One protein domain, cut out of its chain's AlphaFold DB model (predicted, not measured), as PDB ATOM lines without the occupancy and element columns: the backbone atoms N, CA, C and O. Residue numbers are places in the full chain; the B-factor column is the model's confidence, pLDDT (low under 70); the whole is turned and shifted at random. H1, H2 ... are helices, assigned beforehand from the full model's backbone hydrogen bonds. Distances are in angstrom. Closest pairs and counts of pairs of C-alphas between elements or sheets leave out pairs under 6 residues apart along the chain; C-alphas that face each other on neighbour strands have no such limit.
ATOM      1  N   TYR A  28      36.151 -29.481 -15.574       72.12
ATOM      2  CA  TYR A  28      35.781 -30.400 -14.499       72.12
ATOM      3  C   TYR A  28      35.009 -31.621 -15.030       72.12
ATOM      4  O   TYR A  28      34.513 -31.649 -16.158       72.12
ATOM      5  N   SER A  29      34.912 -32.668 -14.202       78.69
ATOM      6  CA  SER A  29      34.423 -33.984 -14.640       78.69
ATOM      7  C   SER A  29      32.988 -33.993 -15.191       78.69
ATOM      8  O   SER A  29      32.700 -34.784 -16.084       78.69
ATOM      9  N   SER A  30      32.087 -33.140 -14.698       83.69
ATOM     10  CA  SER A  30      30.709 -33.034 -15.201       83.69
ATOM     11  C   SER A  30      30.659 -32.415 -16.596       83.69
ATOM     12  O   SER A  30      30.040 -32.969 -17.498       83.69
ATOM     13  N   GLU A  31      31.382 -31.322 -16.796       86.75
ATOM     14  CA  GLU A  31      31.445 -30.552 -18.031       86.75
ATOM     15  C   GLU A  31      32.103 -31.370 -19.141       86.75
ATOM     16  O   GLU A  31      31.637 -31.365 -20.279       86.75
ATOM     17  N   ILE A  32      33.144 -32.136 -18.799       85.88
ATOM     18  CA  ILE A  32      33.771 -33.089 -19.718       85.88
ATOM     19  C   ILE A  32      32.776 -34.172 -20.140       85.88
ATOM     20  O   ILE A  32      32.703 -34.498 -21.324       85.88
ATOM     21  N   LYS A  33      31.997 -34.727 -19.204       88.19
ATOM     22  CA  LYS A  33      30.992 -35.753 -19.522       88.19
ATOM     23  C   LYS A  33      29.887 -35.199 -20.413       88.19
ATOM     24  O   LYS A  33      29.518 -35.850 -21.387       88.19
ATOM     25  N   ASP A  34      29.402 -33.994 -20.136       91.38
ATOM     26  CA  ASP A  34      28.386 -33.337 -20.960       91.38
ATOM     27  C   ASP A  34      28.914 -33.040 -22.368       91.38
ATOM     28  O   ASP A  34      28.252 -33.348 -23.365       91.38
ATOM     29  N   LEU A  35      30.148 -32.536 -22.468       90.56
ATOM     30  CA  LEU A  35      30.834 -32.342 -23.743       90.56
ATOM     31  C   LEU A  35      30.997 -33.666 -24.502       90.56
ATOM     32  O   LEU A  35      30.747 -33.710 -25.709       90.56
ATOM     33  N   ALA A  36      31.373 -34.742 -23.809       93.00
ATOM     34  CA  ALA A  36      31.529 -36.070 -24.389       93.00
ATOM     35  C   ALA A  36      30.198 -36.607 -24.933       93.00
ATOM     36  O   ALA A  36      30.169 -37.121 -26.051       93.00
ATOM     37  N   VAL A  37      29.088 -36.447 -24.203       96.12
ATOM     38  CA  VAL A  37      27.744 -36.848 -24.662       96.12
ATOM     39  C   VAL A  37      27.356 -36.089 -25.928       96.12
ATOM     40  O   VAL A  37      26.961 -36.703 -26.923       96.12
ATOM     41  N   VAL A  38      27.520 -34.764 -25.921       95.81
ATOM     42  CA  VAL A  38      27.253 -33.913 -27.087       95.81
ATOM     43  C   VAL A  38      28.097 -34.368 -28.276       95.81
ATOM     44  O   VAL A  38      27.562 -34.628 -29.357       95.81
ATOM     45  N   TRP A  39      29.404 -34.530 -28.085       95.38
ATOM     46  CA  TRP A  39      30.317 -34.962 -29.137       95.38
ATOM     47  C   TRP A  39      29.954 -36.345 -29.695       95.38
ATOM     48  O   TRP A  39      29.890 -36.508 -30.916       95.38
ATOM     49  N   CYS A  40      29.637 -37.317 -28.835       96.56
ATOM     50  CA  CYS A  40      29.236 -38.664 -29.245       96.56
ATOM     51  C   CYS A  40      27.961 -38.645 -30.086       96.56
ATOM     52  O   CYS A  40      27.924 -39.280 -31.141       96.56
ATOM     53  N   TYR A  41      26.949 -37.879 -29.668       97.50
ATOM     54  CA  TYR A  41      25.701 -37.731 -30.415       97.50
ATOM     55  C   TYR A  41      25.949 -37.194 -31.830       97.50
ATOM     56  O   TYR A  41      25.539 -37.809 -32.815       97.50
ATOM     57  N   TYR A  42      26.658 -36.066 -31.963       97.12
ATOM     58  CA  TYR A  42      26.922 -35.472 -33.278       97.12
ATOM     59  C   TYR A  42      27.839 -36.356 -34.136       97.12
ATOM     60  O   TYR A  42      27.573 -36.530 -35.327       97.12
ATOM     61  N   SER A  43      28.874 -36.959 -33.544       95.88
ATOM     62  CA  SER A  43      29.797 -37.860 -34.244       95.88
ATOM     63  C   SER A  43      29.097 -39.125 -34.746       95.88
ATOM     64  O   SER A  43      29.346 -39.540 -35.878       95.88
ATOM     65  N   GLY A  44      28.200 -39.713 -33.947       96.06
ATOM     66  CA  GLY A  44      27.389 -40.863 -34.343       96.06
ATOM     67  C   GLY A  44      26.369 -40.506 -35.422       96.06
ATOM     68  O   GLY A  44      26.246 -41.215 -36.417       96.06
ATOM     69  N   ARG A  45      25.677 -39.370 -35.282       96.56
ATOM     70  CA  ARG A  45      24.650 -38.930 -36.237       96.56
ATOM     71  C   ARG A  45      25.207 -38.656 -37.636       96.56
ATOM     72  O   ARG A  45      24.532 -38.946 -38.618       96.56
ATOM     73  N   ILE A  46      26.447 -38.164 -37.742       93.88
ATOM     74  CA  ILE A  46      27.157 -38.018 -39.030       93.88
ATOM     75  C   ILE A  46      27.360 -39.375 -39.728       93.88
ATOM     76  O   ILE A  46      27.356 -39.437 -40.955       93.88
ATOM     77  N   GLU A  47      27.499 -40.463 -38.966       92.12
ATOM     78  CA  GLU A  47      27.616 -41.831 -39.493       92.12
ATOM     79  C   GLU A  47      26.256 -42.540 -39.635       92.12
ATOM     80  O   GLU A  47      26.210 -43.734 -39.917       92.12
ATOM     81  N   GLY A  48      25.143 -41.823 -39.446       94.06
ATOM     82  CA  GLY A  48      23.793 -42.372 -39.583       94.06
ATOM     83  C   GLY A  48      23.267 -43.109 -38.348       94.06
ATOM     84  O   GLY A  48      22.279 -43.833 -38.468       94.06
ATOM     85  N   ASN A  49      23.887 -42.926 -37.177       97.06
ATOM     86  CA  ASN A  49      23.362 -43.457 -35.919       97.06
ATOM     87  C   ASN A  49      21.952 -42.913 -35.653       97.06
ATOM     88  O   ASN A  49      21.696 -41.717 -35.822       97.06
ATOM     89  N   THR A  50      21.044 -43.789 -35.234       97.19
ATOM     90  CA  THR A  50      19.620 -43.458 -35.133       97.19
ATOM     91  C   THR A  50      19.190 -42.923 -33.770       97.19
ATOM     92  O   THR A  50      18.037 -42.514 -33.634       97.19
ATOM     93  N   TYR A  51      20.060 -42.909 -32.758       97.62
ATOM     94  CA  TYR A  51      19.740 -42.366 -31.434       97.62
ATOM     95  C   TYR A  51      19.465 -40.858 -31.500       97.62
ATOM     96  O   TYR A  51      20.167 -40.098 -32.165       97.62
ATOM     97  N   THR A  52      18.432 -40.422 -30.787       97.50
ATOM     98  CA  THR A  52      18.184 -39.015 -30.471       97.50
ATOM     99  C   THR A  52      19.129 -38.563 -29.363       97.50
ATOM    100  O   THR A  52      19.718 -39.382 -28.662       97.50
ATOM    101  N   TYR A  53      19.240 -37.250 -29.166       97.00
ATOM    102  CA  TYR A  53      20.098 -36.706 -28.116       97.00
ATOM    103  C   TYR A  53      19.731 -37.235 -26.719       97.00
ATOM    104  O   TYR A  53      20.617 -37.661 -25.987       97.00
ATOM    105  N   VAL A  54      18.434 -37.281 -26.384       96.69
ATOM    106  CA  VAL A  54      17.949 -37.762 -25.077       96.69
ATOM    107  C   VAL A  54      18.263 -39.245 -24.880       96.69
ATOM    108  O   VAL A  54      18.710 -39.646 -23.812       96.69
ATOM    109  N   GLU A  55      18.091 -40.070 -25.916       97.50
ATOM    110  CA  GLU A  55      18.445 -41.493 -25.834       97.50
ATOM    111  C   GLU A  55      19.964 -41.692 -25.740       97.50
ATOM    112  O   GLU A  55      20.418 -42.592 -25.041       97.50
ATOM    113  N   THR A  56      20.768 -40.874 -26.433       97.56
ATOM    114  CA  THR A  56      22.232 -40.901 -26.295       97.56
ATOM    115  C   THR A  56      22.647 -40.518 -24.879       97.56
ATOM    116  O   THR A  56      23.498 -41.187 -24.299       97.56
ATOM    117  N   GLU A  57      22.049 -39.478 -24.304       96.69
ATOM    118  CA  GLU A  57      22.324 -39.070 -22.931       96.69
ATOM    119  C   GLU A  57      21.968 -40.178 -21.932       96.69
ATOM    120  O   GLU A  57      22.835 -40.586 -21.160       96.69
ATOM    121  N   ALA A  58      20.756 -40.736 -22.013       96.94
ATOM    122  CA  ALA A  58      20.311 -41.834 -21.152       96.94
ATOM    123  C   ALA A  58      21.197 -43.087 -21.296       96.94
ATOM    124  O   ALA A  58      21.531 -43.746 -20.309       96.94
ATOM    125  N   LEU A  59      21.650 -43.401 -22.515       97.62
ATOM    126  CA  LEU A  59      22.557 -44.520 -22.762       97.62
ATOM    127  C   LEU A  59      23.930 -44.309 -22.113       97.62
ATOM    128  O   LEU A  59      24.492 -45.249 -21.551       97.62
ATOM    129  N   LEU A  60      24.495 -43.108 -22.242       96.12
ATOM    130  CA  LEU A  60      25.872 -42.824 -21.834       96.12
ATOM    131  C   LEU A  60      25.998 -42.480 -20.347       96.12
ATOM    132  O   LEU A  60      27.004 -42.838 -19.736       96.12
ATOM    133  N   LYS A  61      24.993 -41.817 -19.763       93.31
ATOM    134  CA  LYS A  61      24.983 -41.432 -18.344       93.31
ATOM    135  C   LYS A  61      24.348 -42.495 -17.452       93.31
ATOM    136  O   LYS A  61      24.934 -42.841 -16.429       93.31
ATOM    137  N   ASP A  62      23.212 -43.050 -17.871       93.62
ATOM    138  CA  ASP A  62      22.391 -43.930 -17.027       93.62
ATOM    139  C   ASP A  62      22.475 -45.408 -17.440       93.62
ATOM    140  O   ASP A  62      21.967 -46.291 -16.749       93.62
ATOM    141  N   GLY A  63      23.116 -45.705 -18.577       93.62
ATOM    142  CA  GLY A  63      23.206 -47.061 -19.120       93.62
ATOM    143  C   GLY A  63      21.889 -47.585 -19.701       93.62
ATOM    144  O   GLY A  63      21.787 -48.781 -19.981       93.62
ATOM    145  N   ILE A  64      20.892 -46.715 -19.894       95.06
ATOM    146  CA  ILE A  64      19.558 -47.080 -20.374       95.06
ATOM    147  C   ILE A  64      19.562 -47.078 -21.904       95.06
ATOM    148  O   ILE A  64      19.706 -46.042 -22.548       95.06
ATOM    149  N   THR A  65      19.400 -48.258 -22.500       93.94
ATOM    150  CA  THR A  65      19.334 -48.417 -23.959       93.94
ATOM    151  C   THR A  65      17.903 -48.292 -24.473       93.94
ATOM    152  O   THR A  65      16.950 -48.648 -23.785       93.94
ATOM    153  N   SER A  66      17.755 -47.829 -25.712       89.44
ATOM    154  CA  SER A  66      16.481 -47.860 -26.444       89.44
ATOM    155  C   SER A  66      16.367 -49.129 -27.291       89.44
ATOM    156  O   SER A  66      17.370 -49.810 -27.522       89.44
ATOM    157  N   GLU A  67      15.170 -49.426 -27.806       92.44
ATOM    158  CA  GLU A  67      14.891 -50.530 -28.747       92.44
ATOM    159  C   GLU A  67      15.433 -50.240 -30.164       92.44
ATOM    160  O   GLU A  67      14.727 -50.288 -31.171       92.44
ATOM    161  N   LYS A  68      16.712 -49.873 -30.246       94.19
ATOM    162  CA  LYS A  68      17.431 -49.558 -31.483       94.19
ATOM    163  C   LYS A  68      18.472 -50.630 -31.771       94.19
ATOM    164  O   LYS A  68      18.699 -51.536 -30.972       94.19
ATOM    165  N   LYS A  69      19.118 -50.518 -32.933       95.38
ATOM    166  CA  LYS A  69      20.199 -51.425 -33.329       95.38
ATOM    167  C   LYS A  69      21.270 -51.476 -32.243       95.38
ATOM    168  O   LYS A  69      21.699 -50.437 -31.736       95.38
ATOM    169  N   TYR A  70      21.717 -52.684 -31.916       95.38
ATOM    170  CA  TYR A  70      22.785 -52.889 -30.942       95.38
ATOM    171  C   TYR A  70      24.059 -52.145 -31.361       95.38
ATOM    172  O   TYR A  70      24.722 -51.523 -30.532       95.38
ATOM    173  N   GLU A  71      24.361 -52.142 -32.658       96.12
ATOM    174  CA  GLU A  71      25.519 -51.476 -33.248       96.12
ATOM    175  C   GLU A  71      25.484 -49.961 -33.022       96.12
ATOM    176  O   GLU A  71      26.527 -49.363 -32.758       96.12
ATOM    177  N   ASP A  72      24.299 -49.339 -33.045       96.94
ATOM    178  CA  ASP A  72      24.150 -47.905 -32.782       96.94
ATOM    179  C   ASP A  72      24.479 -47.580 -31.320       96.94
ATOM    180  O   ASP A  72      25.245 -46.651 -31.043       96.94
ATOM    181  N   ALA A  73      23.958 -48.371 -30.378       97.62
ATOM    182  CA  ALA A  73      24.270 -48.211 -28.960       97.62
ATOM    183  C   ALA A  73      25.764 -48.453 -28.694       97.62
ATOM    184  O   ALA A  73      26.435 -47.679 -28.006       97.62
ATOM    185  N   LYS A  74      26.311 -49.524 -29.278       97.50
ATOM    186  CA  LYS A  74      27.712 -49.913 -29.133       97.50
ATOM    187  C   LYS A  74      28.651 -48.853 -29.703       97.50
ATOM    188  O   LYS A  74      29.643 -48.532 -29.055       97.50
ATOM    189  N   MET A  75      28.316 -48.258 -30.847       97.75
ATOM    190  CA  MET A  75      29.061 -47.147 -31.438       97.75
ATOM    191  C   MET A  75      29.147 -45.949 -30.496       97.75
ATOM    192  O   MET A  75      30.245 -45.441 -30.276       97.75
ATOM    193  N   LEU A  76      28.024 -45.520 -29.915       98.06
ATOM    194  CA  LEU A  76      28.011 -44.392 -28.980       98.06
ATOM    195  C   LEU A  76      28.828 -44.695 -27.725       98.06
ATOM    196  O   LEU A  76      29.631 -43.864 -27.309       98.06
ATOM    197  N   LYS A  77      28.681 -45.898 -27.157       97.75
ATOM    198  CA  LYS A  77      29.458 -46.317 -25.982       97.75
ATOM    199  C   LYS A  77      30.953 -46.386 -26.268       97.75
ATOM    200  O   LYS A  77      31.736 -45.954 -25.432       97.75
ATOM    201  N   ASN A  78      31.350 -46.907 -27.429       97.88
ATOM    202  CA  ASN A  78      32.756 -46.942 -27.822       97.88
ATOM    203  C   ASN A  78      33.307 -45.515 -27.942       97.88
ATOM    204  O   ASN A  78      34.291 -45.209 -27.283       97.88
ATOM    205  N   LEU A  79      32.633 -44.627 -28.687       97.38
ATOM    206  CA  LEU A  79      33.032 -43.218 -28.814       97.38
ATOM    207  C   LEU A  79      33.193 -42.541 -27.446       97.38
ATOM    208  O   LEU A  79      34.214 -41.905 -27.202       97.38
ATOM    209  N   TYR A  80      32.213 -42.710 -26.558       96.62
ATOM    210  CA  TYR A  80      32.220 -42.093 -25.234       96.62
ATOM    211  C   TYR A  80      33.350 -42.626 -24.357       96.62
ATOM    212  O   TYR A  80      34.115 -41.846 -23.800       96.62
ATOM    213  N   ASN A  81      33.499 -43.949 -24.280       95.31
ATOM    214  CA  ASN A  81      34.544 -44.568 -23.472       95.31
ATOM    215  C   ASN A  81      35.937 -44.185 -23.975       95.31
ATOM    216  O   ASN A  81      36.783 -43.856 -23.153       95.31
ATOM    217  N   THR A  82      36.158 -44.181 -25.297       95.31
ATOM    218  CA  THR A  82      37.421 -43.711 -25.878       95.31
ATOM    219  C   THR A  82      37.653 -42.242 -25.531       95.31
ATOM    220  O   THR A  82      38.743 -41.884 -25.110       95.31
ATOM    221  N   PHE A  83      36.641 -41.380 -25.659       93.06
ATOM    222  CA  PHE A  83      36.791 -39.957 -25.353       93.06
ATOM    223  C   PHE A  83      37.218 -39.742 -23.895       93.06
ATOM    224  O   PHE A  83      38.194 -39.049 -23.633       93.06
ATOM    225  N   ILE A  84      36.522 -40.376 -22.948       91.00
ATOM    226  CA  ILE A  84      36.836 -40.254 -21.522       91.00
ATOM    227  C   ILE A  84      38.228 -40.817 -21.212       91.00
ATOM    228  O   ILE A  84      39.009 -40.138 -20.548       91.00
ATOM    229  N   SER A  85      38.575 -42.001 -21.729       90.31
ATOM    230  CA  SER A  85      39.871 -42.627 -21.437       90.31
ATOM    231  C   SER A  85      41.053 -41.808 -21.948       90.31
ATOM    232  O   SER A  85      42.078 -41.721 -21.279       90.31
ATOM    233  N   GLU A  86      40.923 -41.199 -23.126       88.62
ATOM    234  CA  GLU A  86      42.002 -40.399 -23.711       88.62
ATOM    235  C   GLU A  86      42.158 -39.063 -22.976       88.62
ATOM    236  O   GLU A  86      43.279 -38.619 -22.746       88.62
ATOM    237  N   LEU A  87      41.068 -38.458 -22.495       85.88
ATOM    238  CA  LEU A  87      41.173 -37.275 -21.637       85.88
ATOM    239  C   LEU A  87      41.821 -37.567 -20.289       85.88
ATOM    240  O   LEU A  87      42.646 -36.779 -19.826       85.88
ATOM    241  N   GLU A  88      41.476 -38.691 -19.666       84.50
ATOM    242  CA  GLU A  88      42.126 -39.131 -18.433       84.50
ATOM    243  C   GLU A  88      43.625 -39.364 -18.657       84.50
ATOM    244  O   GLU A  88      44.441 -38.916 -17.849       84.50
ATOM    245  N   TYR A  89      43.992 -39.994 -19.774       84.50
ATOM    246  CA  TYR A  89      45.385 -40.231 -20.145       84.50
ATOM    247  C   TYR A  89      46.152 -38.919 -20.385       84.50
ATOM    248  O   TYR A  89      47.205 -38.705 -19.784       84.50
ATOM    249  N   ILE A  90      45.597 -37.990 -21.167       81.81
ATOM    250  CA  ILE A  90      46.180 -36.661 -21.421       81.81
ATOM    251  C   ILE A  90      46.390 -35.882 -20.118       81.81
ATOM    252  O   ILE A  90      47.444 -35.264 -19.922       81.81
ATOM    253  N   HIS A  91      45.402 -35.913 -19.220       79.75
ATOM    254  CA  HIS A  91      45.479 -35.237 -17.929       79.75
ATOM    255  C   HIS A  91      46.604 -35.817 -17.057       79.75
ATOM    256  O   HIS A  91      47.388 -35.061 -16.479       79.75
ATOM    257  N   GLN A  92      46.727 -37.148 -17.001       80.44
ATOM    258  CA  GLN A  92      47.788 -37.839 -16.258       80.44
ATOM    259  C   GLN A  92      49.183 -37.550 -16.837       80.44
ATOM    260  O   GLN A  92      50.113 -37.237 -16.091       80.44
ATOM    261  N   GLU A  93      49.316 -37.569 -18.164       77.00
ATOM    262  CA  GLU A  93      50.579 -37.346 -18.880       77.00
ATOM    263  C   GLU A  93      50.939 -35.858 -19.058       77.00
ATOM    264  O   GLU A  93      51.959 -35.520 -19.666       77.00
ATOM    265  N   LYS A  94      50.145 -34.940 -18.491       73.94
ATOM    266  CA  LYS A  94      50.349 -33.481 -18.548       73.94
ATOM    267  C   LYS A  94      50.438 -32.945 -19.985       73.94
ATOM    268  O   LYS A  94      51.325 -32.143 -20.284       73.94
ATOM    269  N   ASN A  95      49.516 -33.366 -20.852       69.56
ATOM    270  CA  ASN A  95      49.406 -32.921 -22.250       69.56
ATOM    271  C   ASN A  95      50.644 -33.239 -23.118       69.56
ATOM    272  O   ASN A  95      51.034 -32.435 -23.963       69.56
ATOM    273  N   LYS A  96      51.291 -34.392 -22.900       66.12
ATOM    274  CA  LYS A  96      52.479 -34.835 -23.662       66.12
ATOM    275  C   LYS A  96      52.191 -35.900 -24.719       66.12
ATOM    276  O   LYS A  96      53.120 -36.556 -25.188       66.12
ATOM    277  N   GLU A  97      50.927 -36.124 -25.050       73.31
ATOM    278  CA  GLU A  97      50.573 -37.173 -25.997       73.31
ATOM    279  C   GLU A  97      51.132 -36.871 -27.393       73.31
ATOM    280  O   GLU A  97      51.030 -35.755 -27.901       73.31
TER     281      GLU A  97
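AT A GLANCE: This is residues 28 to 97 of the 194 residues of the protein "Fic/DOC family protein" of Bacteroides fragilis str. 3988T(B)14 (UniProt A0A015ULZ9). Two helices, H1 and the longer H3, cross as an uneven X, the crossing being nearer the end of H1 and the start of H3, and a short third helix, H2, packs on both near that crossing. H3 runs along the length of the domain. The printed part has 70 residues, with three named helices in the order H1, H2, H3 and no named strand; the class is all helix. The whole is compact, with a radius of gyration of the C-alphas of 12.6 A, and its outline is elongated, spanning 40 by 21 by 16 A.

HOW THE PARTS SIT: H1, residues 29 to 46, touches H2, residues 53 to 62, with residues 37 to 41 alone; the closest C-alphas are those of Val 37 and Glu 57, 6.1 A apart. Their lines stand at a steep tilt of 46 degrees, opposite ways. H1 also touches H3, residues 70 to 92, with 13 pairs of C-alphas within 8 A; the closest, those of Cys 40 and Leu 76, are 5.9 A apart. These two run opposite ways at a steep tilt of 42 degrees. H3 touches H2 with residues 73 to 80 alone, closest at the C-alphas of Leu 60 and Lys 77, 6.5 A apart. H2 and H3 run the same way at a steep tilt of 62 degrees. The packing of the three helices is mostly crossed, with no touching pair at a shallow tilt. In H1, H2 and H3 every O i to N i+4 pair is within hydrogen-bond range.

IN THESE COORDINATES: H1 begins at C-alpha 29, (34.423, -33.984, -14.640), and measures 25.8 A from first to last C-alpha. H2 begins at C-alpha 53, (20.098, -36.706, -28.116), and measures 13.4 A. H3 measures 32.7 A and ends at C-alpha 92, (47.788, -37.839, -16.258).

THE WHOLE: The two C-alphas farthest apart, those of Glu 67 and Lys 96, are 41.0 A apart. The printed part has no cut, and both links, H1 to H2 and H2 to H3, are short. The mean pLDDT of the printed part is 91.5; residues 95 to 96 are under 70.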